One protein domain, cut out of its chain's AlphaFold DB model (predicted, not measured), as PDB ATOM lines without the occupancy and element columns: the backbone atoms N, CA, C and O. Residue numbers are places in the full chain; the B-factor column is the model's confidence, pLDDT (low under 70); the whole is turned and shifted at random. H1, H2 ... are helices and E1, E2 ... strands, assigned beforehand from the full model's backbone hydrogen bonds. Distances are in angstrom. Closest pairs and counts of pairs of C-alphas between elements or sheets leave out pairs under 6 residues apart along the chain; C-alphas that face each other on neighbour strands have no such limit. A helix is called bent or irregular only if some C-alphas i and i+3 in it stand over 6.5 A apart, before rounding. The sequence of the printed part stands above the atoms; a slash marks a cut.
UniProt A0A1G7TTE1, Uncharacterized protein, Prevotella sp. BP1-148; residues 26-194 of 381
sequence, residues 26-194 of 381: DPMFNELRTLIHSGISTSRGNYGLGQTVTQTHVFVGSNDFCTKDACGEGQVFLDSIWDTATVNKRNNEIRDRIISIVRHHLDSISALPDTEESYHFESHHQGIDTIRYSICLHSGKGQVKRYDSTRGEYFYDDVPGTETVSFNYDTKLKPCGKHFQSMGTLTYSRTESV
ATOM      1  N   ASP A  26     -34.666  35.111 -44.083       83.50
ATOM      2  CA  ASP A  26     -34.781  33.931 -43.220       83.50
ATOM      3  C   ASP A  26     -33.495  33.107 -43.133       83.50
ATOM      4  O   ASP A  26     -33.177  32.659 -42.029       83.50
ATOM      5  N   PRO A  27     -32.715  32.900 -44.219       88.19
ATOM      6  CA  PRO A  27     -31.430  32.214 -44.114       88.19
ATOM      7  C   PRO A  27     -30.493  32.916 -43.124       88.19
ATOM      8  O   PRO A  27     -29.964  32.273 -42.217       88.19
ATOM      9  N   MET A  28     -30.378  34.244 -43.228       90.06
ATOM     10  CA  MET A  28     -29.583  35.057 -42.311       90.06
ATOM     11  C   MET A  28     -30.102  34.945 -40.873       90.06
ATOM     12  O   MET A  28     -29.321  34.697 -39.957       90.06
ATOM     13  N   PHE A  29     -31.412  35.084 -40.650       86.06
ATOM     14  CA  PHE A  29     -31.991  34.987 -39.308       86.06
ATOM     15  C   PHE A  29     -31.801  33.601 -38.688       86.06
ATOM     16  O   PHE A  29     -31.494  33.501 -37.500       86.06
ATOM     17  N   ASN A  30     -31.919  32.531 -39.473       84.69
ATOM     18  CA  ASN A  30     -31.675  31.169 -39.006       84.69
ATOM     19  C   ASN A  30     -30.215  30.959 -38.590       84.69
ATOM     20  O   ASN A  30     -29.966  30.359 -37.543       84.69
ATOM     21  N   GLU A  31     -29.254  31.490 -39.348       89.12
ATOM     22  CA  GLU A  31     -27.843  31.461 -38.958       89.12
ATOM     23  C   GLU A  31     -27.586  32.284 -37.687       89.12
ATOM     24  O   GLU A  31     -26.957  31.792 -36.746       89.12
ATOM     25  N   LEU A  32     -28.129  33.503 -37.607       85.69
ATOM     26  CA  LEU A  32     -27.965  34.392 -36.453       85.69
ATOM     27  C   LEU A  32     -28.572  33.819 -35.165       85.69
ATOM     28  O   LEU A  32     -27.968  33.963 -34.103       85.69
ATOM     29  N   ARG A  33     -29.703  33.102 -35.239       80.88
ATOM     30  CA  ARG A  33     -30.327  32.417 -34.085       80.88
ATOM     31  C   ARG A  33     -29.394  31.418 -33.398       80.88
ATOM     32  O   ARG A  33     -29.511  31.199 -32.194       80.88
ATOM     33  N   THR A  34     -28.444  30.829 -34.129       81.50
ATOM     34  CA  THR A  34     -27.446  29.915 -33.538       81.50
ATOM     35  C   THR A  34     -26.401  30.637 -32.683       81.50
ATOM     36  O   THR A  34     -25.725  30.003 -31.872       81.50
ATOM     37  N   LEU A  35     -26.276  31.957 -32.847       78.06
ATOM     38  CA  LEU A  35     -25.288  32.803 -32.177       78.06
ATOM     39  C   LEU A  35     -25.922  33.758 -31.155       78.06
ATOM     40  O   LEU A  35     -25.257  34.138 -30.193       78.06
ATOM     41  N   ILE A  36     -27.191  34.139 -31.344       70.81
ATOM     42  CA  ILE A  36     -27.891  35.163 -30.562       70.81
ATOM     43  C   ILE A  36     -29.204  34.581 -30.023       70.81
ATOM     44  O   ILE A  36     -30.154  34.375 -30.774       70.81
ATOM     45  N   HIS A  37     -29.272  34.335 -28.711       51.91
ATOM     46  CA  HIS A  37     -30.458  33.750 -28.066       51.91
ATOM     47  C   HIS A  37     -31.523  34.783 -27.652       51.91
ATOM     48  O   HIS A  37     -32.695  34.441 -27.590       51.91
ATOM     49  N   SER A  38     -31.138  36.035 -27.371       55.97
ATOM     50  CA  SER A  38     -32.006  37.047 -26.733       55.97
ATOM     51  C   SER A  38     -32.049  38.393 -27.471       55.97
ATOM     52  O   SER A  38     -32.271  39.431 -26.853       55.97
ATOM     53  N   GLY A  39     -31.735  38.406 -28.768       62.78
ATOM     54  CA  GLY A  39     -31.512  39.645 -29.524       62.78
ATOM     55  C   GLY A  39     -32.353  39.800 -30.783       62.78
ATOM     56  O   GLY A  39     -32.215  40.830 -31.431       62.78
ATOM     57  N   ILE A  40     -33.184  38.812 -31.130       73.62
ATOM     58  CA  ILE A  40     -34.077  38.870 -32.292       73.62
ATOM     59  C   ILE A  40     -35.501  39.097 -31.791       73.62
ATOM     60  O   ILE A  40     -36.057  38.210 -31.149       73.62
ATOM     61  N   SER A  41     -36.088  40.251 -32.098       78.62
ATOM     62  CA  SER A  41     -37.495  40.541 -31.827       78.62
ATOM     63  C   SER A  41     -38.252  40.714 -33.136       78.62
ATOM     64  O   SER A  41     -37.850  41.492 -33.998       78.62
ATOM     65  N   THR A  42     -39.359  39.992 -33.295       83.88
ATOM     66  CA  THR A  42     -40.235  40.122 -34.463       83.88
ATOM     67  C   THR A  42     -41.616  40.561 -34.004       83.88
ATOM     68  O   THR A  42     -42.178  39.986 -33.074       83.88
ATOM     69  N   SER A  43     -42.178  41.568 -34.666       88.19
ATOM     70  CA  SER A  43     -43.513  42.082 -34.378       88.19
ATOM     71  C   SER A  43     -44.307  42.369 -35.648       88.19
ATOM     72  O   SER A  43     -43.742  42.558 -36.723       88.19
ATOM     73  N   ARG A  44     -45.635  42.391 -35.527       90.38
ATOM     74  CA  ARG A  44     -46.573  42.845 -36.557       90.38
ATOM     75  C   ARG A  44     -47.601  43.756 -35.916       90.38
ATOM     76  O   ARG A  44     -48.126  43.431 -34.854       90.38
ATOM     77  N   GLY A  45     -47.930  44.867 -36.557       91.31
ATOM     78  CA  GLY A  45     -48.937  45.774 -36.027       91.31
ATOM     79  C   GLY A  45     -49.626  46.622 -37.079       91.31
ATOM     80  O   GLY A  45     -49.062  46.922 -38.126       91.31
ATOM     81  N   ASN A  46     -50.856  47.018 -36.777       91.38
ATOM     82  CA  ASN A  46     -51.580  48.072 -37.471       91.38
ATOM     83  C   ASN A  46     -51.815  49.207 -36.476       91.38
ATOM     84  O   ASN A  46     -52.549  49.066 -35.498       91.38
ATOM     85  N   TYR A  47     -51.184  50.343 -36.749       87.75
ATOM     86  CA  TYR A  47     -51.118  51.485 -35.840       87.75
ATOM     87  C   TYR A  47     -52.171  52.564 -36.146       87.75
ATOM     88  O   TYR A  47     -52.013  53.715 -35.759       87.75
ATOM     89  N   GLY A  48     -53.242  52.210 -36.867       86.56
ATOM     90  CA  GLY A  48     -54.335  53.132 -37.207       86.56
ATOM     91  C   GLY A  48     -54.231  53.785 -38.589       86.56
ATOM     92  O   GLY A  48     -55.104  54.568 -38.955       86.56
ATOM     93  N   LEU A  49     -53.207  53.443 -39.376       84.50
ATOM     94  CA  LEU A  49     -52.936  54.036 -40.695       84.50
ATOM     95  C   LEU A  49     -53.517  53.236 -41.879       84.50
ATOM     96  O   LEU A  49     -53.200  53.519 -43.029       84.50
ATOM     97  N   GLY A  50     -54.355  52.227 -41.629       86.38
ATOM     98  CA  GLY A  50     -54.906  51.370 -42.685       86.38
ATOM     99  C   GLY A  50     -53.869  50.435 -43.317       86.38
ATOM    100  O   GLY A  50     -53.986  50.067 -44.488       86.38
ATOM    101  N   GLN A  51     -52.846  50.051 -42.556       90.31
ATOM    102  CA  GLN A  51     -51.754  49.197 -43.014       90.31
ATOM    103  C   GLN A  51     -51.226  48.333 -41.871       90.31
ATOM    104  O   GLN A  51     -51.298  48.732 -40.708       90.31
ATOM    105  N   THR A  52     -50.680  47.166 -42.206       91.56
ATOM    106  CA  THR A  52     -49.938  46.321 -41.265       91.56
ATOM    107  C   THR A  52     -48.452  46.408 -41.558       91.56
ATOM    108  O   THR A  52     -48.047  46.174 -42.694       91.56
ATOM    109  N   VAL A  53     -47.651  46.689 -40.536       91.06
ATOM    110  CA  VAL A  53     -46.190  46.695 -40.596       91.06
ATOM    111  C   VAL A  53     -45.681  45.466 -39.852       91.06
ATOM    112  O   VAL A  53     -46.063  45.245 -38.704       91.06
ATOM    113  N   THR A  54     -44.843  44.662 -40.498       90.69
ATOM    114  CA  THR A  54     -44.091  43.567 -39.874       90.69
ATOM    115  C   THR A  54     -42.639  43.995 -39.746       90.69
ATOM    116  O   THR A  54     -42.040  44.397 -40.738       90.69
ATOM    117  N   GLN A  55     -42.074  43.905 -38.544       89.00
ATOM    118  CA  GLN A  55     -40.698  44.302 -38.262       89.00
ATOM    119  C   GLN A  55     -39.939  43.178 -37.571       89.00
ATOM    120  O   GLN A  55     -40.464  42.552 -36.655       89.00
ATOM    121  N   THR A  56     -38.697  42.940 -37.986       87.12
ATOM    122  CA  THR A  56     -37.747  42.101 -37.243       87.12
ATOM    123  C   THR A  56     -36.516  42.922 -36.909       87.12
ATOM    124  O   THR A  56     -35.884  43.464 -37.810       87.12
ATOM    125  N   HIS A  57     -36.157  42.984 -35.632       85.75
ATOM    126  CA  HIS A  57     -34.936  43.619 -35.160       85.75
ATOM    127  C   HIS A  57     -33.970  42.566 -34.644       85.75
ATOM    128  O   HIS A  57     -34.360  41.685 -33.883       85.75
ATOM    129  N   VAL A  58     -32.702  42.685 -35.022       84.38
ATOM    130  CA  VAL A  58     -31.603  41.911 -34.453       84.38
ATOM    131  C   VAL A  58     -30.588  42.867 -33.855       84.38
ATOM    132  O   VAL A  58     -29.920  43.611 -34.575       84.38
ATOM    133  N   PHE A  59     -30.456  42.838 -32.535       82.00
ATOM    134  CA  PHE A  59     -29.417  43.578 -31.835       82.00
ATOM    135  C   PHE A  59     -28.103  42.805 -31.892       82.00
ATOM    136  O   PHE A  59     -28.021  41.647 -31.483       82.00
ATOM    137  N   VAL A  60     -27.062  43.468 -32.385       78.94
ATOM    138  CA  VAL A  60     -25.707  42.930 -32.479       78.94
ATOM    139  C   VAL A  60     -24.820  43.774 -31.587       78.94
ATOM    140  O   VAL A  60     -24.751  44.985 -31.756       78.94
ATOM    141  N   GLY A  61     -24.112  43.171 -30.642       72.75
ATOM    142  CA  GLY A  61     -23.172  43.949 -29.857       72.75
ATOM    143  C   GLY A  61     -22.310  43.130 -28.924       72.75
ATOM    144  O   GLY A  61     -22.604  41.979 -28.608       72.75
ATOM    145  N   SER A  62     -21.240  43.767 -28.476       73.31
ATOM    146  CA  SER A  62     -20.363  43.270 -27.431       73.31
ATOM    147  C   SER A  62     -19.887  44.440 -26.582       73.31
ATOM    148  O   SER A  62     -19.734  45.566 -27.060       73.31
ATOM    149  N   ASN A  63     -19.652  44.163 -25.305       71.31
ATOM    150  CA  ASN A  63     -18.880  45.047 -24.448       71.31
ATOM    151  C   ASN A  63     -17.540  44.365 -24.182       71.31
ATOM    152  O   ASN A  63     -17.507  43.193 -23.792       71.31
ATOM    153  N   ASP A  64     -16.460  45.109 -24.389       70.75
ATOM    154  CA  ASP A  64     -15.107  44.655 -24.095       70.75
ATOM    155  C   ASP A  64     -14.703  45.162 -22.709       70.75
ATOM    156  O   ASP A  64     -14.808  46.349 -22.373       70.75
ATOM    157  N   PHE A  65     -14.230  44.240 -21.878       69.56
ATOM    158  CA  PHE A  65     -13.805  44.527 -20.516       69.56
ATOM    159  C   PHE A  65     -12.361  45.037 -20.510       69.56
ATOM    160  O   PHE A  65     -11.539  44.646 -21.337       69.56
ATOM    161  N   CYS A  66     -12.014  45.916 -19.572       62.56
ATOM    162  CA  CYS A  66     -10.633  46.378 -19.407       62.56
ATOM    163  C   CYS A  66     -10.114  46.017 -18.024       62.56
ATOM    164  O   CYS A  66     -10.842  46.126 -17.040       62.56
ATOM    165  N   THR A  67      -8.834  45.660 -17.949       57.31
ATOM    166  CA  THR A  67      -8.120  45.581 -16.675       57.31
ATOM    167  C   THR A  67      -7.843  46.985 -16.143       57.31
ATOM    168  O   THR A  67      -7.693  47.944 -16.911       57.31
ATOM    169  N   LYS A  68      -7.750  47.100 -14.814       55.06
ATOM    170  CA  LYS A  68      -7.461  48.354 -14.099       55.06
ATOM    171  C   LYS A  68      -6.196  49.050 -14.623       55.06
ATOM    172  O   LYS A  68      -6.178  50.270 -14.754       55.06
ATOM    173  N   ASP A  69      -5.189  48.267 -15.004       55.62
ATOM    174  CA  ASP A  69      -3.884  48.769 -15.449       55.62
ATOM    175  C   ASP A  69      -3.886  49.297 -16.894       55.62
ATOM    176  O   ASP A  69      -2.986  50.033 -17.286       55.62
ATOM    177  N   ALA A  70      -4.889  48.944 -17.707       54.81
ATOM    178  CA  ALA A  70      -4.888  49.246 -19.136       54.81
ATOM    179  C   ALA A  70      -5.536  50.587 -19.517       54.81
ATOM    180  O   ALA A  70      -5.241  51.087 -20.601       54.81
ATOM    181  N   CYS A  71      -6.444  51.138 -18.700       53.22
ATOM    182  CA  CYS A  71      -7.274  52.278 -19.125       53.22
ATOM    183  C   CYS A  71      -7.524  53.369 -18.072       53.22
ATOM    184  O   CYS A  71      -8.385  54.208 -18.302       53.22
ATOM    185  N   GLY A  72      -6.779  53.405 -16.961       50.50
ATOM    186  CA  GLY A  72      -6.642  54.598 -16.105       50.50
ATOM    187  C   GLY A  72      -7.896  55.135 -15.390       50.50
ATOM    188  O   GLY A  72      -7.760  56.036 -14.569       50.50
ATOM    189  N   GLU A  73      -9.091  54.596 -15.635       48.34
ATOM    190  CA  GLU A  73     -10.344  55.059 -15.032       48.34
ATOM    191  C   GLU A  73     -10.942  54.033 -14.062       48.34
ATOM    192  O   GLU A  73     -11.072  52.841 -14.350       48.34
ATOM    193  N   GLY A  74     -11.318  54.531 -12.883       49.50
ATOM    194  CA  GLY A  74     -11.863  53.776 -11.760       49.50
ATOM    195  C   GLY A  74     -13.336  53.394 -11.893       49.50
ATOM    196  O   GLY A  74     -14.110  53.683 -10.986       49.50
ATOM    197  N   GLN A  75     -13.728  52.698 -12.961       43.31
ATOM    198  CA  GLN A  75     -14.973  51.923 -12.949       43.31
ATOM    199  C   GLN A  75     -14.702  50.462 -13.301       43.31
ATOM    200  O   GLN A  75     -14.442  50.092 -14.445       43.31
ATOM    201  N   VAL A  76     -14.735  49.643 -12.250       48.91
ATOM    202  CA  VAL A  76     -14.567  48.193 -12.272       48.91
ATOM    203  C   VAL A  76     -15.960  47.572 -12.269       48.91
ATOM    204  O   VAL A  76     -16.691  47.730 -11.296       48.91
ATOM    205  N   PHE A  77     -16.320  46.841 -13.323       45.75
ATOM    206  CA  PHE A  77     -17.387  45.845 -13.238       45.75
ATOM    207  C   PHE A  77     -16.737  44.461 -13.087       45.75
ATOM    208  O   PHE A  77     -16.281  43.874 -14.058       45.75
ATOM    209  N   LEU A  78     -16.677  44.035 -11.819       45.22
ATOM    210  CA  LEU A  78     -16.538  42.683 -11.250       45.22
ATOM    211  C   LEU A  78     -15.367  41.768 -11.681       45.22
ATOM    212  O   LEU A  78     -15.361  41.141 -12.733       45.22
ATOM    213  N   ASP A  79     -14.413  41.662 -10.752       39.97
ATOM    214  CA  ASP A  79     -13.901  40.461 -10.062       39.97
ATOM    215  C   ASP A  79     -13.921  39.059 -10.732       39.97
ATOM    216  O   ASP A  79     -14.928  38.368 -10.854       39.97
ATOM    217  N   SER A  80     -12.696  38.590 -10.999       47.72
ATOM    218  CA  SER A  80     -12.046  37.431 -10.347       47.72
ATOM    219  C   SER A  80     -12.395  35.972 -10.684       47.72
ATOM    220  O   SER A  80     -11.865  35.091 -10.007       47.72
ATOM    221  N   ILE A  81     -13.167  35.650 -11.724       50.38
ATOM    222  CA  ILE A  81     -13.351  34.227 -12.118       50.38
ATOM    223  C   ILE A  81     -13.000  33.899 -13.571       50.38
ATOM    224  O   ILE A  81     -12.780  32.732 -13.885       50.38
ATOM    225  N   TRP A  82     -12.917  34.892 -14.455       55.38
ATOM    226  CA  TRP A  82     -12.667  34.679 -15.881       55.38
ATOM    227  C   TRP A  82     -11.538  35.596 -16.347       55.38
ATOM    228  O   TRP A  82     -11.534  36.788 -16.041       55.38
ATOM    229  N   ASP A  83     -10.572  35.045 -17.081       69.81
ATOM    230  CA  ASP A  83      -9.530  35.841 -17.723       69.81
ATOM    231  C   ASP A  83     -10.176  36.813 -18.725       69.81
ATOM    232  O   ASP A  83     -10.762  36.402 -19.730       69.81
ATOM    233  N   THR A  84     -10.077  38.113 -18.436       71.75
ATOM    234  CA  THR A  84     -10.631  39.196 -19.265       71.75
ATOM    235  C   THR A  84     -10.189  39.107 -20.725       71.75
ATOM    236  O   THR A  84     -10.984  39.405 -21.616       71.75
ATOM    237  N   ALA A  85      -8.965  38.637 -20.994       74.19
ATOM    238  CA  ALA A  85      -8.479  38.449 -22.355       74.19
ATOM    239  C   ALA A  85      -9.244  37.326 -23.068       74.19
ATOM    240  O   ALA A  85      -9.659  37.489 -24.214       74.19
ATOM    241  N   THR A  86      -9.495  36.217 -22.370       76.69
ATOM    242  CA  THR A  86     -10.287  35.089 -22.874       76.69
ATOM    243  C   THR A  86     -11.745  35.486 -23.146       76.69
ATOM    244  O   THR A  86     -12.288  35.135 -24.196       76.69
ATOM    245  N   VAL A  87     -12.376  36.257 -22.252       75.81
ATOM    246  CA  VAL A  87     -13.760  36.739 -22.442       75.81
ATOM    247  C   VAL A  87     -13.853  37.695 -23.629       75.81
ATOM    248  O   VAL A  87     -14.682  37.484 -24.512       75.81
ATOM    249  N   ASN A  88     -12.974  38.699 -23.697       76.38
ATOM    250  CA  ASN A  88     -12.952  39.644 -24.814       76.38
ATOM    251  C   ASN A  88     -12.672  38.938 -26.141       76.38
ATOM    252  O   ASN A  88     -13.310  39.240 -27.143       76.38
ATOM    253  N   LYS A  89     -11.756  37.959 -26.159       83.12
ATOM    254  CA  LYS A  89     -11.482  37.158 -27.356       83.12
ATOM    255  C   LYS A  89     -12.743  36.442 -27.839       83.12
ATOM    256  O   LYS A  89     -13.093  36.575 -29.005       83.12
ATOM    257  N   ARG A  90     -13.456  35.749 -26.946       81.81
ATOM    258  CA  ARG A  90     -14.711  35.063 -27.285       81.81
ATOM    259  C   ARG A  90     -15.789  36.039 -27.769       81.81
ATOM    260  O   ARG A  90     -16.479  35.741 -28.739       81.81
ATOM    261  N   ASN A  91     -15.936  37.188 -27.110       78.69
ATOM    262  CA  ASN A  91     -16.894  38.222 -27.510       78.69
ATOM    263  C   ASN A  91     -16.587  38.750 -28.915       78.69
ATOM    264  O   ASN A  91     -17.495  38.848 -29.738       78.69
ATOM    265  N   ASN A  92     -15.312  39.022 -29.202       80.75
ATOM    266  CA  ASN A  92     -14.855  39.474 -30.512       80.75
ATOM    267  C   ASN A  92     -15.062  38.402 -31.590       80.75
ATOM    268  O   ASN A  92     -15.612  38.713 -32.638       80.75
ATOM    269  N   GLU A  93     -14.746  37.131 -31.322       85.94
ATOM    270  CA  GLU A  93     -14.997  36.029 -32.265       85.94
ATOM    271  C   GLU A  93     -16.490  35.874 -32.610       85.94
ATOM    272  O   GLU A  93     -16.847  35.710 -33.778       85.94
ATOM    273  N   ILE A  94     -17.379  35.941 -31.609       82.75
ATOM    274  CA  ILE A  94     -18.834  35.864 -31.826       82.75
ATOM    275  C   ILE A  94     -19.318  37.077 -32.625       82.75
ATOM    276  O   ILE A  94     -20.062  36.919 -33.594       82.75
ATOM    277  N   ARG A  95     -18.878  38.280 -32.243       85.19
ATOM    278  CA  ARG A  95     -19.213  39.534 -32.922       85.19
ATOM    279  C   ARG A  95     -18.780  39.514 -34.385       85.19
ATOM    280  O   ARG A  95     -19.600  39.791 -35.253       85.19
ATOM    281  N   ASP A  96     -17.526  39.167 -34.659       86.75
ATOM    282  CA  ASP A  96     -16.967  39.152 -36.012       86.75
ATOM    283  C   ASP A  96     -17.707  38.140 -36.889       86.75
ATOM    284  O   ASP A  96     -18.014  38.420 -38.048       86.75
ATOM    285  N   ARG A  97     -18.099  36.997 -36.313       89.81
ATOM    286  CA  ARG A  97     -18.938  36.012 -36.999       89.81
ATOM    287  C   ARG A  97     -20.331  36.559 -37.318       89.81
ATOM    288  O   ARG A  97     -20.791  36.378 -38.440       89.81
ATOM    289  N   ILE A  98     -20.986  37.241 -36.375       88.38
ATOM    290  CA  ILE A  98     -22.294  37.876 -36.612       88.38
ATOM    291  C   ILE A  98     -22.188  38.930 -37.721       88.38
ATOM    292  O   ILE A  98     -22.981  38.902 -38.657       88.38
ATOM    293  N   ILE A  99     -21.197  39.826 -37.652       89.06
ATOM    294  CA  ILE A  99     -20.983  40.872 -38.664       89.06
ATOM    295  C   ILE A  99     -20.699  40.244 -40.030       89.06
ATOM    296  O   ILE A  99     -21.259  40.690 -41.027       89.06
ATOM    297  N   SER A 100     -19.882  39.189 -40.084       91.56
ATOM    298  CA  SER A 100     -19.599  38.467 -41.327       91.56
ATOM    299  C   SER A 100     -20.860  37.862 -41.944       91.56
ATOM    300  O   SER A 100     -21.021  37.944 -43.158       91.56
ATOM    301  N   ILE A 101     -21.745  37.266 -41.136       92.81
ATOM    302  CA  ILE A 101     -23.028  36.721 -41.604       92.81
ATOM    303  C   ILE A 101     -23.895  37.856 -42.152       92.81
ATOM    304  O   ILE A 101     -24.362  37.772 -43.285       92.81
ATOM    305  N   VAL A 102     -24.065  38.938 -41.384       91.25
ATOM    306  CA  VAL A 102     -24.882  40.086 -41.799       91.25
ATOM    307  C   VAL A 102     -24.366  40.678 -43.110       91.25
ATOM    308  O   VAL A 102     -25.135  40.792 -44.055       91.25
ATOM    309  N   ARG A 103     -23.067  40.983 -43.215       91.94
ATOM    310  CA  ARG A 103     -22.462  41.514 -44.450       91.94
ATOM    311  C   ARG A 103     -22.681  40.586 -45.636       91.94
ATOM    312  O   ARG A 103     -23.198  41.024 -46.653       91.94
ATOM    313  N   HIS A 104     -22.352  39.302 -45.485       94.00
ATOM    314  CA  HIS A 104     -22.490  38.325 -46.565       94.00
ATOM    315  C   HIS A 104     -23.918  38.277 -47.123       94.00
ATOM    316  O   HIS A 104     -24.118  38.345 -48.337       94.00
ATOM    317  N   HIS A 105     -24.912  38.195 -46.237       94.38
ATOM    318  CA  HIS A 105     -26.315  38.136 -46.637       94.38
ATOM    319  C   HIS A 105     -26.806  39.471 -47.209       94.38
ATOM    320  O   HIS A 105     -27.464  39.471 -48.246       94.38
ATOM    321  N   LEU A 106     -26.461  40.612 -46.604       93.69
ATOM    322  CA  LEU A 106     -26.886  41.927 -47.100       93.69
ATOM    323  C   LEU A 106     -26.233  42.302 -48.435       93.69
ATOM    324  O   LEU A 106     -26.913  42.868 -49.290       93.69
ATOM    325  N   ASP A 107     -24.969  41.946 -48.659       93.00
ATOM    326  CA  ASP A 107     -24.303  42.109 -49.956       93.00
ATOM    327  C   ASP A 107     -24.993  41.246 -51.022       93.00
ATOM    328  O   ASP A 107     -25.296  41.723 -52.117       93.00
ATOM    329  N   SER A 108     -25.313  39.988 -50.684       92.38
ATOM    330  CA  SER A 108     -26.040  39.091 -51.587       92.38
ATOM    331  C   SER A 108     -27.427  39.626 -51.932       92.38
ATOM    332  O   SER A 108     -27.839  39.523 -53.083       92.38
ATOM    333  N   ILE A 109     -28.149  40.177 -50.955       91.12
ATOM    334  CA  ILE A 109     -29.478  40.756 -51.162       91.12
ATOM    335  C   ILE A 109     -29.383  42.040 -51.990       91.12
ATOM    336  O   ILE A 109     -30.164  42.226 -52.921       91.12
ATOM    337  N   SER A 110     -28.395  42.895 -51.717       89.62
ATOM    338  CA  SER A 110     -28.159  44.130 -52.480       89.62
ATOM    339  C   SER A 110     -27.882  43.858 -53.961       89.62
ATOM    340  O   SER A 110     -28.221  44.675 -54.810       89.62
ATOM    341  N   ALA A 111     -27.293  42.703 -54.281       88.50
ATOM    342  CA  ALA A 111     -26.993  42.287 -55.648       88.50
ATOM    343  C   ALA A 111     -28.167  41.608 -56.382       88.50
ATOM    344  O   ALA A 111     -28.016  41.230 -57.548       88.50
ATOM    345  N   LEU A 112     -29.318  41.405 -55.728       87.31
ATOM    346  CA  LEU A 112     -30.468  40.767 -56.367       87.31
ATOM    347  C   LEU A 112     -31.100  41.682 -57.431       87.31
ATOM    348  O   LEU A 112     -31.210  42.888 -57.214       87.31
ATOM    349  N   PRO A 113     -31.585  41.130 -58.561       83.56
ATOM    350  CA  PRO A 113     -32.193  41.925 -59.632       83.56
ATOM    351  C   PRO A 113     -33.471  42.674 -59.239       83.56
ATOM    352  O   PRO A 113     -33.876  43.595 -59.941       83.56
ATOM    353  N   ASP A 114     -34.140  42.232 -58.178       83.06
ATOM    354  CA  ASP A 114     -35.386  42.804 -57.675       83.06
ATOM    355  C   ASP A 114     -35.172  43.741 -56.478       83.06
ATOM    356  O   ASP A 114     -36.142  44.219 -55.901       83.06
ATOM    357  N   THR A 115     -33.919  44.027 -56.122       87.38
ATOM    358  CA  THR A 115     -33.583  45.120 -55.210       87.38
ATOM    359  C   THR A 115     -33.685  46.437 -55.970       87.38
ATOM    360  O   THR A 115     -32.959  46.669 -56.935       87.38
ATOM    361  N   GLU A 116     -34.592  47.312 -55.539       88.19
ATOM    362  CA  GLU A 116     -34.798  48.609 -56.185       88.19
ATOM    363  C   GLU A 116     -33.640  49.564 -55.901       88.19
ATOM    364  O   GLU A 116     -33.166  50.260 -56.799       88.19
ATOM    365  N   GLU A 117     -33.181  49.603 -54.649       86.31
ATOM    366  CA  GLU A 117     -32.089  50.473 -54.230       86.31
ATOM    367  C   GLU A 117     -31.282  49.849 -53.090       86.31
ATOM    368  O   GLU A 117     -31.818  49.193 -52.200       86.31
ATOM    369  N   SER A 118     -29.979  50.117 -53.076       88.19
ATOM    370  CA  SER A 118     -29.096  49.717 -51.985       88.19
ATOM    371  C   SER A 118     -28.064  50.799 -51.710       88.19
ATOM    372  O   SER A 118     -27.450  51.340 -52.633       88.19
ATOM    373  N   TYR A 119     -27.830  51.070 -50.436       88.88
ATOM    374  CA  TYR A 119     -26.747  51.897 -49.940       88.88
ATOM    375  C   TYR A 119     -25.913  51.100 -48.955       88.88
ATOM    376  O   TYR A 119     -26.449  50.430 -48.072       88.88
ATOM    377  N   HIS A 120     -24.602  51.216 -49.109       91.31
ATOM    378  CA  HIS A 120     -23.622  50.637 -48.217       91.31
ATOM    379  C   HIS A 120     -22.556  51.691 -47.919       91.31
ATOM    380  O   HIS A 120     -22.019  52.322 -48.834       91.31
ATOM    381  N   PHE A 121     -22.258  51.872 -46.638       89.88
ATOM    382  CA  PHE A 121     -21.142  52.676 -46.171       89.88
ATOM    383  C   PHE A 121     -20.368  51.936 -45.091       89.88
ATOM    384  O   PHE A 121     -20.941  51.424 -44.129       89.88
ATOM    385  N   GLU A 122     -19.049  51.948 -45.236       90.88
ATOM    386  CA  GLU A 122     -18.122  51.405 -44.261       90.88
ATOM    387  C   GLU A 122     -16.969  52.391 -44.063       90.88
ATOM    388  O   GLU A 122     -16.430  52.952 -45.021       90.88
ATOM    389  N   SER A 123     -16.607  52.626 -42.806       89.88
ATOM    390  CA  SER A 123     -15.494  53.489 -42.422       89.88
ATOM    391  C   SER A 123     -14.719  52.870 -41.273       89.88
ATOM    392  O   SER A 123     -15.309  52.348 -40.330       89.88
ATOM    393  N   HIS A 124     -13.396  53.001 -41.350       89.00
ATOM    394  CA  HIS A 124     -12.443  52.613 -40.316       89.00
ATOM    395  C   HIS A 124     -11.594  53.830 -39.958       89.00
ATOM    396  O   HIS A 124     -10.447  53.970 -40.392       89.00
ATOM    397  N   HIS A 125     -12.178  54.773 -39.221       84.75
ATOM    398  CA  HIS A 125     -11.502  56.021 -38.879       84.75
ATOM    399  C   HIS A 125     -11.051  56.011 -37.423       84.75
ATOM    400  O   HIS A 125     -11.862  55.831 -36.524       84.75
ATOM    401  N   GLN A 126      -9.753  56.224 -37.186       84.25
ATOM    402  CA  GLN A 126      -9.163  56.284 -35.838       84.25
ATOM    403  C   GLN A 126      -9.466  55.051 -34.969       84.25
ATOM    404  O   GLN A 126      -9.595  55.172 -33.757       84.25
ATOM    405  N   GLY A 127      -9.572  53.866 -35.578       77.94
ATOM    406  CA  GLY A 127      -9.937  52.639 -34.864       77.94
ATOM    407  C   GLY A 127     -11.411  52.581 -34.463       77.94
ATOM    408  O   GLY A 127     -11.756  51.821 -33.575       77.94
ATOM    409  N   ILE A 128     -12.279  53.390 -35.070       84.19
ATOM    410  CA  ILE A 128     -13.729  53.239 -34.983       84.19
ATOM    411  C   ILE A 128     -14.228  52.683 -36.310       84.19
ATOM    412  O   ILE A 128     -14.097  53.322 -37.357       84.19
ATOM    413  N   ASP A 129     -14.820  51.500 -36.227       87.25
ATOM    414  CA  ASP A 129     -15.571  50.879 -37.306       87.25
ATOM    415  C   ASP A 129     -17.015  51.371 -37.286       87.25
ATOM    416  O   ASP A 129     -17.697  51.267 -36.260       87.25
ATOM    417  N   THR A 130     -17.465  51.851 -38.437       90.06
ATOM    418  CA  THR A 130     -18.845  52.243 -38.722       90.06
ATOM    419  C   THR A 130     -19.295  51.504 -39.972       90.06
ATOM    420  O   THR A 130     -18.668  51.636 -41.018       90.06
ATOM    421  N   ILE A 131     -20.383  50.741 -39.871       91.19
ATOM    422  CA  ILE A 131     -20.987  49.990 -40.978       91.19
ATOM    423  C   ILE A 131     -22.452  50.402 -41.085       91.19
ATOM    424  O   ILE A 131     -23.155  50.477 -40.069       91.19
ATOM    425  N   ARG A 132     -22.907  50.678 -42.303       91.75
ATOM    426  CA  ARG A 132     -24.280  51.064 -42.626       91.75
ATOM    427  C   ARG A 132     -24.744  50.329 -43.873       91.75
ATOM    428  O   ARG A 132     -24.079  50.403 -44.901       91.75
ATOM    429  N   TYR A 133     -25.900  49.686 -43.792       92.56
ATOM    430  CA  TYR A 133     -26.653  49.205 -44.945       92.56
ATOM    431  C   TYR A 133     -28.050  49.815 -44.922       92.56
ATOM    432  O   TYR A 133     -28.694  49.864 -43.874       92.56
ATOM    433  N   SER A 134     -28.541  50.224 -46.087       92.38
ATOM    434  CA  SER A 134     -29.945  50.577 -46.312       92.38
ATOM    435  C   SER A 134     -30.368  49.998 -47.656       92.38
ATOM    436  O   SER A 134     -29.910  50.456 -48.698       92.38
ATOM    437  N   ILE A 135     -31.205  48.969 -47.637       91.81
ATOM    438  CA  ILE A 135     -31.656  48.235 -48.817       91.81
ATOM    439  C   ILE A 135     -33.169  48.393 -48.934       91.81
ATOM    440  O   ILE A 135     -33.911  48.081 -48.002       91.81
ATOM    441  N   CYS A 136     -33.620  48.855 -50.092       90.62
ATOM    442  CA  CYS A 136     -35.015  48.896 -50.490       90.62
ATOM    443  C   CYS A 136     -35.279  47.739 -51.446       90.62
ATOM    444  O   CYS A 136     -34.822  47.750 -52.590       90.62
ATOM    445  N   LEU A 137     -36.009  46.734 -50.965       89.75
ATOM    446  CA  LEU A 137     -36.475  45.631 -51.801       89.75
ATOM    447  C   LEU A 137     -37.685  46.064 -52.628       89.75
ATOM    448  O   LEU A 137     -37.819  45.660 -53.775       89.75
ATOM    449  N   HIS A 138     -38.540  46.908 -52.056       88.56
ATOM    450  CA  HIS A 138     -39.659  47.514 -52.760       88.56
ATOM    451  C   HIS A 138     -40.025  48.835 -52.070       88.56
ATOM    452  O   HIS A 138     -40.199  48.863 -50.857       88.56
ATOM    453  N   SER A 139     -40.148  49.937 -52.807       83.69
ATOM    454  CA  SER A 139     -40.429  51.274 -52.246       83.69
ATOM    455  C   SER A 139     -41.925  51.547 -52.046       83.69
ATOM    456  O   SER A 139     -42.337  52.495 -51.384       83.69
ATOM    457  N   GLY A 140     -42.798  50.702 -52.590       81.44
ATOM    458  CA  GLY A 140     -44.236  50.955 -52.532       81.44
ATOM    459  C   GLY A 140     -44.642  52.170 -53.380       81.44
ATOM    460  O   GLY A 140     -43.832  52.873 -53.986       81.44
ATOM    461  N   LYS A 141     -45.948  52.415 -53.507       76.12
ATOM    462  CA  LYS A 141     -46.432  53.475 -54.406       76.12
ATOM    463  C   LYS A 141     -46.320  54.856 -53.763       76.12
ATOM    464  O   LYS A 141     -46.938  55.107 -52.735       76.12
ATOM    465  N   GLY A 142     -45.648  55.785 -54.447       69.94
ATOM    466  CA  GLY A 142     -45.636  57.210 -54.085       69.94
ATOM    467  C   GLY A 142     -44.675  57.577 -52.953       69.94
ATOM    468  O   GLY A 142     -44.795  58.661 -52.386       69.94
ATOM    469  N   GLN A 143     -43.735  56.693 -52.625       77.50
ATOM    470  CA  GLN A 143     -42.748  56.921 -51.582       77.50
ATOM    471  C   GLN A 143     -41.640  57.884 -52.036       77.50
ATOM    472  O   GLN A 143     -41.145  57.811 -53.160       77.50
ATOM    473  N   VAL A 144     -41.231  58.779 -51.131       69.62
ATOM    474  CA  VAL A 144     -40.074  59.665 -51.313       69.62
ATOM    475  C   VAL A 144     -38.963  59.212 -50.376       69.62
ATOM    476  O   VAL A 144     -39.120  59.257 -49.158       69.62
ATOM    477  N   LYS A 145     -37.826  58.807 -50.946       77.69
ATOM    478  CA  LYS A 145     -36.614  58.478 -50.189       77.69
ATOM    479  C   LYS A 145     -36.102  59.692 -49.421       77.69
ATOM    480  O   LYS A 145     -35.992  60.785 -49.982       77.69
ATOM    481  N   ARG A 146     -35.703  59.485 -48.165       81.44
ATOM    482  CA  ARG A 146     -35.057  60.507 -47.336       81.44
ATOM    483  C   ARG A 146     -33.710  60.000 -46.838       81.44
ATOM    484  O   ARG A 146     -33.557  58.821 -46.535       81.44
ATOM    485  N   TYR A 147     -32.725  60.891 -46.790       81.12
ATOM    486  CA  TYR A 147     -31.400  60.602 -46.248       81.12
ATOM    487  C   TYR A 147     -31.273  61.241 -44.870       81.12
ATOM    488  O   TYR A 147     -31.450  62.454 -44.740       81.12
ATOM    489  N   ASP A 148     -30.963  60.438 -43.857       78.25
ATOM    490  CA  ASP A 148     -30.587  60.934 -42.540       78.25
ATOM    491  C   ASP A 148     -29.063  61.089 -42.492       78.25
ATOM    492  O   ASP A 148     -28.316  60.116 -42.369       78.25
ATOM    493  N   SER A 149     -28.592  62.332 -42.575       73.56
ATOM    494  CA  SER A 149     -27.163  62.645 -42.520       73.56
ATOM    495  C   SER A 149     -26.533  62.411 -41.147       73.56
ATOM    496  O   SER A 149     -25.314  62.286 -41.067       73.56
ATOM    497  N   THR A 150     -27.328  62.347 -40.075       71.75
ATOM    498  CA  THR A 150     -26.832  62.082 -38.717       71.75
ATOM    499  C   THR A 150     -26.571  60.601 -38.492       71.75
ATOM    500  O   THR A 150     -25.625  60.237 -37.794       71.75
ATOM    501  N   ARG A 151     -27.381  59.745 -39.115       66.19
ATOM    502  CA  ARG A 151     -27.248  58.288 -39.034       66.19
ATOM    503  C   ARG A 151     -26.454  57.693 -40.193       66.19
ATOM    504  O   ARG A 151     -25.921  56.594 -40.049       66.19
ATOM    505  N   GLY A 152     -26.326  58.437 -41.291       70.88
ATOM    506  CA  GLY A 152     -25.671  57.984 -42.512       70.88
ATOM    507  C   GLY A 152     -26.466  56.876 -43.195       70.88
ATOM    508  O   GLY A 152     -25.877  55.905 -43.652       70.88
ATOM    509  N   GLU A 153     -27.794  56.980 -43.205       71.31
ATOM    510  CA  GLU A 153     -28.680  55.939 -43.731       71.31
ATOM    511  C   GLU A 153     -29.843  56.535 -44.531       71.31
ATOM    512  O   GLU A 153     -30.258  57.679 -44.313       71.31
ATOM    513  N   TYR A 154     -30.377  55.750 -45.467       77.50
ATOM    514  CA  TYR A 154     -31.656  56.069 -46.091       77.50
ATOM    515  C   TYR A 154     -32.792  55.499 -45.259       77.50
ATOM    516  O   TYR A 154     -32.726  54.360 -44.798       77.50
ATOM    517  N   PHE A 155     -33.856  56.281 -45.124       77.69
ATOM    518  CA  PHE A 155     -35.086  55.829 -44.505       77.69
ATOM    519  C   PHE A 155     -36.271  56.030 -45.443       77.69
ATOM    520  O   PHE A 155     -36.325  56.952 -46.267       77.69
ATOM    521  N   TYR A 156     -37.213  55.113 -45.293       76.62
ATOM    522  CA  TYR A 156     -38.420  54.986 -46.083       76.62
ATOM    523  C   TYR A 156     -39.591  55.073 -45.105       76.62
ATOM    524  O   TYR A 156     -39.549  54.453 -44.043       76.62
ATOM    525  N   ASP A 157     -40.598  55.888 -45.422       77.75
ATOM    526  CA  ASP A 157     -41.828  55.941 -44.626       77.75
ATOM    527  C   ASP A 157     -42.528  54.562 -44.663       77.75
ATOM    528  O   ASP A 157     -42.415  53.828 -45.643       77.75
ATOM    529  N   ASP A 158     -43.289  54.184 -43.638       77.12
ATOM    530  CA  ASP A 158     -44.092  52.958 -43.717       77.12
ATOM    531  C   ASP A 158     -45.267  53.199 -44.682       77.12
ATOM    532  O   ASP A 158     -46.326  53.674 -44.278       77.12
ATOM    533  N   VAL A 159     -45.079  52.941 -45.977       84.06
ATOM    534  CA  VAL A 159     -46.109  53.061 -47.021       84.06
ATOM    535  C   VAL A 159     -46.474  51.658 -47.508       84.06
ATOM    536  O   VAL A 159     -45.618  50.773 -47.546       84.06
ATOM    537  N   PRO A 160     -47.731  51.383 -47.894       85.94
ATOM    538  CA  PRO A 160     -48.078  50.052 -48.358       85.94
ATOM    539  C   PRO A 160     -47.291  49.601 -49.590       85.94
ATOM    540  O   PRO A 160     -47.189  50.307 -50.596       85.94
ATOM    541  N   GLY A 161     -46.782  48.375 -49.506       85.31
ATOM    542  CA  GLY A 161     -45.863  47.792 -50.470       85.31
ATOM    543  C   GLY A 161     -44.397  48.097 -50.175       85.31
ATOM    544  O   GLY A 161     -43.557  47.599 -50.907       85.31
ATOM    545  N   THR A 162     -44.058  48.891 -49.158       89.25
ATOM    546  CA  THR A 162     -42.655  49.125 -48.795       89.25
ATOM    547  C   THR A 162     -42.066  47.892 -48.101       89.25
ATOM    548  O   THR A 162     -42.650  47.378 -47.147       89.25
ATOM    549  N   GLU A 163     -40.897  47.438 -48.545       91.19
ATOM    550  CA  GLU A 163     -40.102  46.375 -47.930       91.19
ATOM    551  C   GLU A 163     -38.627  46.796 -47.887       91.19
ATOM    552  O   GLU A 163     -38.012  47.072 -48.921       91.19
ATOM    553  N   THR A 164     -38.058  46.873 -46.684       90.62
ATOM    554  CA  THR A 164     -36.723  47.430 -46.448       90.62
ATOM    555  C   THR A 164     -35.912  46.607 -45.459       90.62
ATOM    556  O   THR A 164     -36.437  45.911 -44.586       90.62
ATOM    557  N   VAL A 165     -34.593  46.712 -45.599       91.81
ATOM    558  CA  VAL A 165     -33.607  46.145 -44.684       91.81
ATOM    559  C   VAL A 165     -32.597  47.231 -44.348       91.81
ATOM    560  O   VAL A 165     -32.038  47.848 -45.250       91.81
ATOM    561  N   SER A 166     -32.326  47.467 -43.072       91.25
ATOM    562  CA  SER A 166     -31.252  48.359 -42.639       91.25
ATOM    563  C   SER A 166     -30.352  47.684 -41.622       91.25
ATOM    564  O   SER A 166     -30.801  46.875 -40.815       91.25
ATOM    565  N   PHE A 167     -29.065  48.004 -41.649       91.88
ATOM    566  CA  PHE A 167     -28.125  47.572 -40.622       91.88
ATOM    567  C   PHE A 167     -27.229  48.732 -40.240       91.88
ATOM    568  O   PHE A 167     -26.518  49.264 -41.085       91.88
ATOM    569  N   ASN A 168     -27.232  49.077 -38.958       90.94
ATOM    570  CA  ASN A 168     -26.354  50.093 -38.400       90.94
ATOM    571  C   ASN A 168     -25.452  49.452 -37.370       90.94
ATOM    572  O   ASN A 168     -25.953  48.751 -36.499       90.94
ATOM    573  N   TYR A 169     -24.152  49.702 -37.438       90.62
ATOM    574  CA  TYR A 169     -23.198  49.213 -36.458       90.62
ATOM    575  C   TYR A 169     -22.061  50.206 -36.254       90.62
ATOM    576  O   TYR A 169     -21.461  50.667 -37.224       90.62
ATOM    577  N   ASP A 170     -21.749  50.488 -34.993       89.25
ATOM    578  CA  ASP A 170     -20.621  51.319 -34.591       89.25
ATOM    579  C   ASP A 170     -19.818  50.670 -33.476       89.25
ATOM    580  O   ASP A 170     -20.345  49.999 -32.582       89.25
ATOM    581  N   THR A 171     -18.527  50.966 -33.481       88.25
ATOM    582  CA  THR A 171     -17.649  50.704 -32.347       88.25
ATOM    583  C   THR A 171     -17.310  51.990 -31.607       88.25
ATOM    584  O   THR A 171     -17.421  53.097 -32.128       88.25
ATOM    585  N   LYS A 172     -16.908  51.858 -30.347       84.81
ATOM    586  CA  LYS A 172     -16.418  52.965 -29.532       84.81
ATOM    587  C   LYS A 172     -15.135  52.576 -28.828       84.81
ATOM    588  O   LYS A 172     -14.994  51.461 -28.311       84.81
ATOM    589  N   LEU A 173     -14.231  53.544 -28.775       80.12
ATOM    590  CA  LEU A 173     -12.951  53.454 -28.092       80.12
ATOM    591  C   LEU A 173     -13.003  54.152 -26.735       80.12
ATOM    592  O   LEU A 173     -13.670  55.171 -26.560       80.12
ATOM    593  N   LYS A 174     -12.258  53.612 -25.775       74.06
ATOM    594  CA  LYS A 174     -11.897  54.308 -24.538       74.06
ATOM    595  C   LYS A 174     -10.815  55.357 -24.813       74.06
ATOM    596  O   LYS A 174     -10.110  55.241 -25.816       74.06
ATOM    597  N   PRO A 175     -10.572  56.295 -23.874       73.19
ATOM    598  CA  PRO A 175      -9.453  57.239 -23.968       73.19
ATOM    599  C   PRO A 175      -8.084  56.565 -24.176       73.19
ATOM    600  O   PRO A 175      -7.209  57.123 -24.825       73.19
ATOM    601  N   CYS A 176      -7.914  55.331 -23.679       70.75
ATOM    602  CA  CYS A 176      -6.727  54.489 -23.882       70.75
ATOM    603  C   CYS A 176      -6.575  53.934 -25.321       70.75
ATOM    604  O   CYS A 176      -5.651  53.164 -25.573       70.75
ATOM    605  N   GLY A 177      -7.484  54.256 -26.251       72.19
ATOM    606  CA  GLY A 177      -7.471  53.782 -27.641       72.19
ATOM    607  C   GLY A 177      -7.945  52.337 -27.838       72.19
ATOM    608  O   GLY A 177      -7.860  51.814 -28.944       72.19
ATOM    609  N   LYS A 178      -8.440  51.670 -26.786       74.44
ATOM    610  CA  LYS A 178      -8.982  50.302 -26.859       74.44
ATOM    611  C   LYS A 178     -10.494  50.314 -27.059       74.44
ATOM    612  O   LYS A 178     -11.179  51.110 -26.418       74.44
ATOM    613  N   HIS A 179     -11.011  49.398 -27.876       72.50
ATOM    614  CA  HIS A 179     -12.453  49.180 -27.997       72.50
ATOM    615  C   HIS A 179     -13.060  48.785 -26.651       72.50
ATOM    616  O   HIS A 179     -12.452  48.053 -25.870       72.50
ATOM    617  N   PHE A 180     -14.254  49.303 -26.375       74.25
ATOM    618  CA  PHE A 180     -15.027  48.909 -25.194       74.25
ATOM    619  C   PHE A 180     -16.488  48.610 -25.491       74.25
ATOM    620  O   PHE A 180     -17.139  47.936 -24.697       74.25
ATOM    621  N   GLN A 181     -17.006  49.113 -26.607       80.25
ATOM    622  CA  GLN A 181     -18.381  48.886 -27.008       80.25
ATOM    623  C   GLN A 181     -18.448  48.728 -28.521       80.25
ATOM    624  O   GLN A 181     -17.909  49.540 -29.266       80.25
ATOM    625  N   SER A 182     -19.164  47.700 -28.941       80.38
ATOM    626  CA  SER A 182     -19.606  47.460 -30.305       80.38
ATOM    627  C   SER A 182     -21.118  47.320 -30.244       80.38
ATOM    628  O   SER A 182     -21.615  46.484 -29.490       80.38
ATOM    629  N   MET A 183     -21.863  48.134 -30.984       85.31
ATOM    630  CA  MET A 183     -23.323  48.086 -30.963       85.31
ATOM    631  C   MET A 183     -23.882  48.316 -32.355       85.31
ATOM    632  O   MET A 183     -23.480  49.235 -33.060       85.31
ATOM    633  N   GLY A 184     -24.852  47.494 -32.717       85.88
ATOM    634  CA  GLY A 184     -25.568  47.598 -33.960       85.88
ATOM    635  C   GLY A 184     -26.958  46.991 -33.904       85.88
ATOM    636  O   GLY A 184     -27.343  46.289 -32.966       85.88
ATOM    637  N   THR A 185     -27.745  47.312 -34.916       88.25
ATOM    638  CA  THR A 185     -29.117  46.852 -35.071       88.25
ATOM    639  C   THR A 185     -29.375  46.599 -36.543       88.25
ATOM    640  O   THR A 185     -29.235  47.499 -37.368       88.25
ATOM    641  N   LEU A 186     -29.739  45.362 -36.856       89.56
ATOM    642  CA  LEU A 186     -30.309  44.970 -38.136       89.56
ATOM    643  C   LEU A 186     -31.827  45.073 -38.011       89.56
ATOM    644  O   LEU A 186     -32.397  44.527 -37.073       89.56
ATOM    645  N   THR A 187     -32.475  45.759 -38.940       90.06
ATOM    646  CA  THR A 187     -33.925  45.918 -38.992       90.06
ATOM    647  C   THR A 187     -34.432  45.471 -40.351       90.06
ATOM    648  O   THR A 187     -33.955  45.928 -41.382       90.06
ATOM    649  N   TYR A 188     -35.426  44.598 -40.347       90.38
ATOM    650  CA  TYR A 188     -36.277  44.300 -41.489       90.38
ATOM    651  C   TYR A 188     -37.637  44.942 -41.259       90.38
ATOM    652  O   TYR A 188     -38.166  44.821 -40.154       90.38
ATOM    653  N   SER A 189     -38.206  45.579 -42.280       90.88
ATOM    654  CA  SER A 189     -39.565  46.119 -42.242       90.88
ATOM    655  C   SER A 189     -40.310  45.785 -43.528       90.88
ATOM    656  O   SER A 189     -39.766  45.932 -44.621       90.88
ATOM    657  N   ARG A 190     -41.573  45.376 -43.409       91.31
ATOM    658  CA  ARG A 190     -42.496  45.211 -44.536       91.31
ATOM    659  C   ARG A 190     -43.861  45.775 -44.187       91.31
ATOM    660  O   ARG A 190     -44.447  45.394 -43.176       91.31
ATOM    661  N   THR A 191     -44.385  46.628 -45.057       91.44
ATOM    662  CA  THR A 191     -45.670  47.304 -44.883       91.44
ATOM    663  C   THR A 191     -46.661  46.862 -45.950       91.44
ATOM    664  O   THR A 191     -46.383  46.904 -47.146       91.44
ATOM    665  N   GLU A 192     -47.857  46.467 -45.529       90.19
ATOM    666  CA  GLU A 192     -48.907  45.927 -46.395       90.19
ATOM    667  C   GLU A 192     -50.216  46.699 -46.204       90.19
ATOM    668  O   GLU A 192     -50.570  47.074 -45.085       90.19
ATOM    669  N   SER A 193     -50.969  46.922 -47.285       88.06
ATOM    670  CA  SER A 193     -52.294  47.548 -47.190       88.06
ATOM    671  C   SER A 193     -53.285  46.610 -46.518       88.06
ATOM    672  O   SER A 193     -53.413  45.452 -46.917       88.06
ATOM    673  N   VAL A 194     -54.103  47.146 -45.614       88.19
ATOM    674  CA  VAL A 194     -55.333  46.451 -45.221       88.19
ATOM    675  C   VAL A 194     -56.389  46.639 -46.307       88.19
ATOM    676  O   VAL A 194     -56.453  47.674 -46.983       88.19
TER     677      VAL A 194
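What this domain is: This is residues 26 to 194 of the 381 residues of an uncharacterized protein of Prevotella sp. BP1-148 (UniProt A0A1G7TTE1). A long, twisted sheet of six strands forms a wall, with the long helix H3 lying over one face of it and the short helix H1 side by side with part of H3. The small hairpin of E5 and E6 lies over the opposite face, near E4, and H2 with the loop after it lies beyond one end of the sheet. The printed part has 169 residues with three named helices and eight named strands, in the order H1 E1 E2 H2 H3 E3 E4 E5 E6 E7 E8, of the class mixed, helices and strands. The large sheet runs E1 E2 E8 E7 E4 E3, all antiparallel, and E5 and E6 make a second, antiparallel sheet. The whole is elongated, spanning 58 by 31 by 31 A, and only just loose, close to compact, with a radius of gyration of the C-alphas of 18.7 A.

How they stand to each other: H1, residues 26 to 33, only grazes the large sheet, with its residues 29 to 33. E1, residues 40 to 46, is an edge strand and forms a hairpin with E2, residues 51 to 63; N 43 and O 55 are 2.8 A apart, within hydrogen-bond range. H2, residues 68 to 71, is not on the large sheet. H3, residues 84 to 110, touches H1 with residues 98 to 105 alone, at a shallow tilt of 5 degrees, opposite ways; their closest C-alphas, those of Met 28 and His 105, are 6.2 A apart. E3, residues 117 to 125, is the other edge strand, in a hairpin with E4, residues 128 to 139; N 121 and O 132 are 2.9 A apart. E5, residues 146 to 148, and E6, residues 153 to 155, form a hairpin at 140 degrees, with N 148 and O 153 2.9 A apart. The closest C-alphas of E4 and E6, those of Ser 134 and Tyr 154, are 5.8 A apart. E7, residues 162 to 173, is the antiparallel neighbour of E4, with N 133 and O 167 2.8 A apart. E8, residues 179 to 193, forms a hairpin with E7, with N 185 and O 168 2.8 A apart, and is also the neighbour of E2, with N 184 and O 60 2.7 A apart. H3 and the sheet make two layers, a helix on one face of a sheet: H3 has a height over the sheet of 9.5 A and lies over E2, E8, E7 and E4. On the local plane H3 and E2 stand at 29 degrees, only just along the strands. Every O i to N i+4 pair is within hydrogen-bond range in H1 and H3; H2 is too short for such a pair.

Where its parts are: H1 begins at C-alpha 26, (-34.781, 33.931, -43.220). E1 is 20.4 A long from first to last C-alpha and E2 38.0 A. H2, four residues, is neither bent nor irregular, but only just: C-alphas 68 and 71 are 6.4 A apart. H3 is 37.9 A long and begins at C-alpha 84, (-10.631, 39.196, -19.265). E3 is 26.3 A long, E4 31.9 A and E7 36.5 A, while E5 and E6 have three residues each. E8 is 44.3 A long and ends at C-alpha 193, (-52.294, 47.548, -47.190).

The domain as a whole: The two C-alphas farthest apart, those of Asp 69 and Val 194, are 59.5 A apart. The printed part has no cut. The link from H2 to H3, residues 72 to 83, is long. The mean pLDDT of the printed part is 80.3; 25 residues are under 70, namely residues 37 to 39, 65 to 83, 142, 144 and 151.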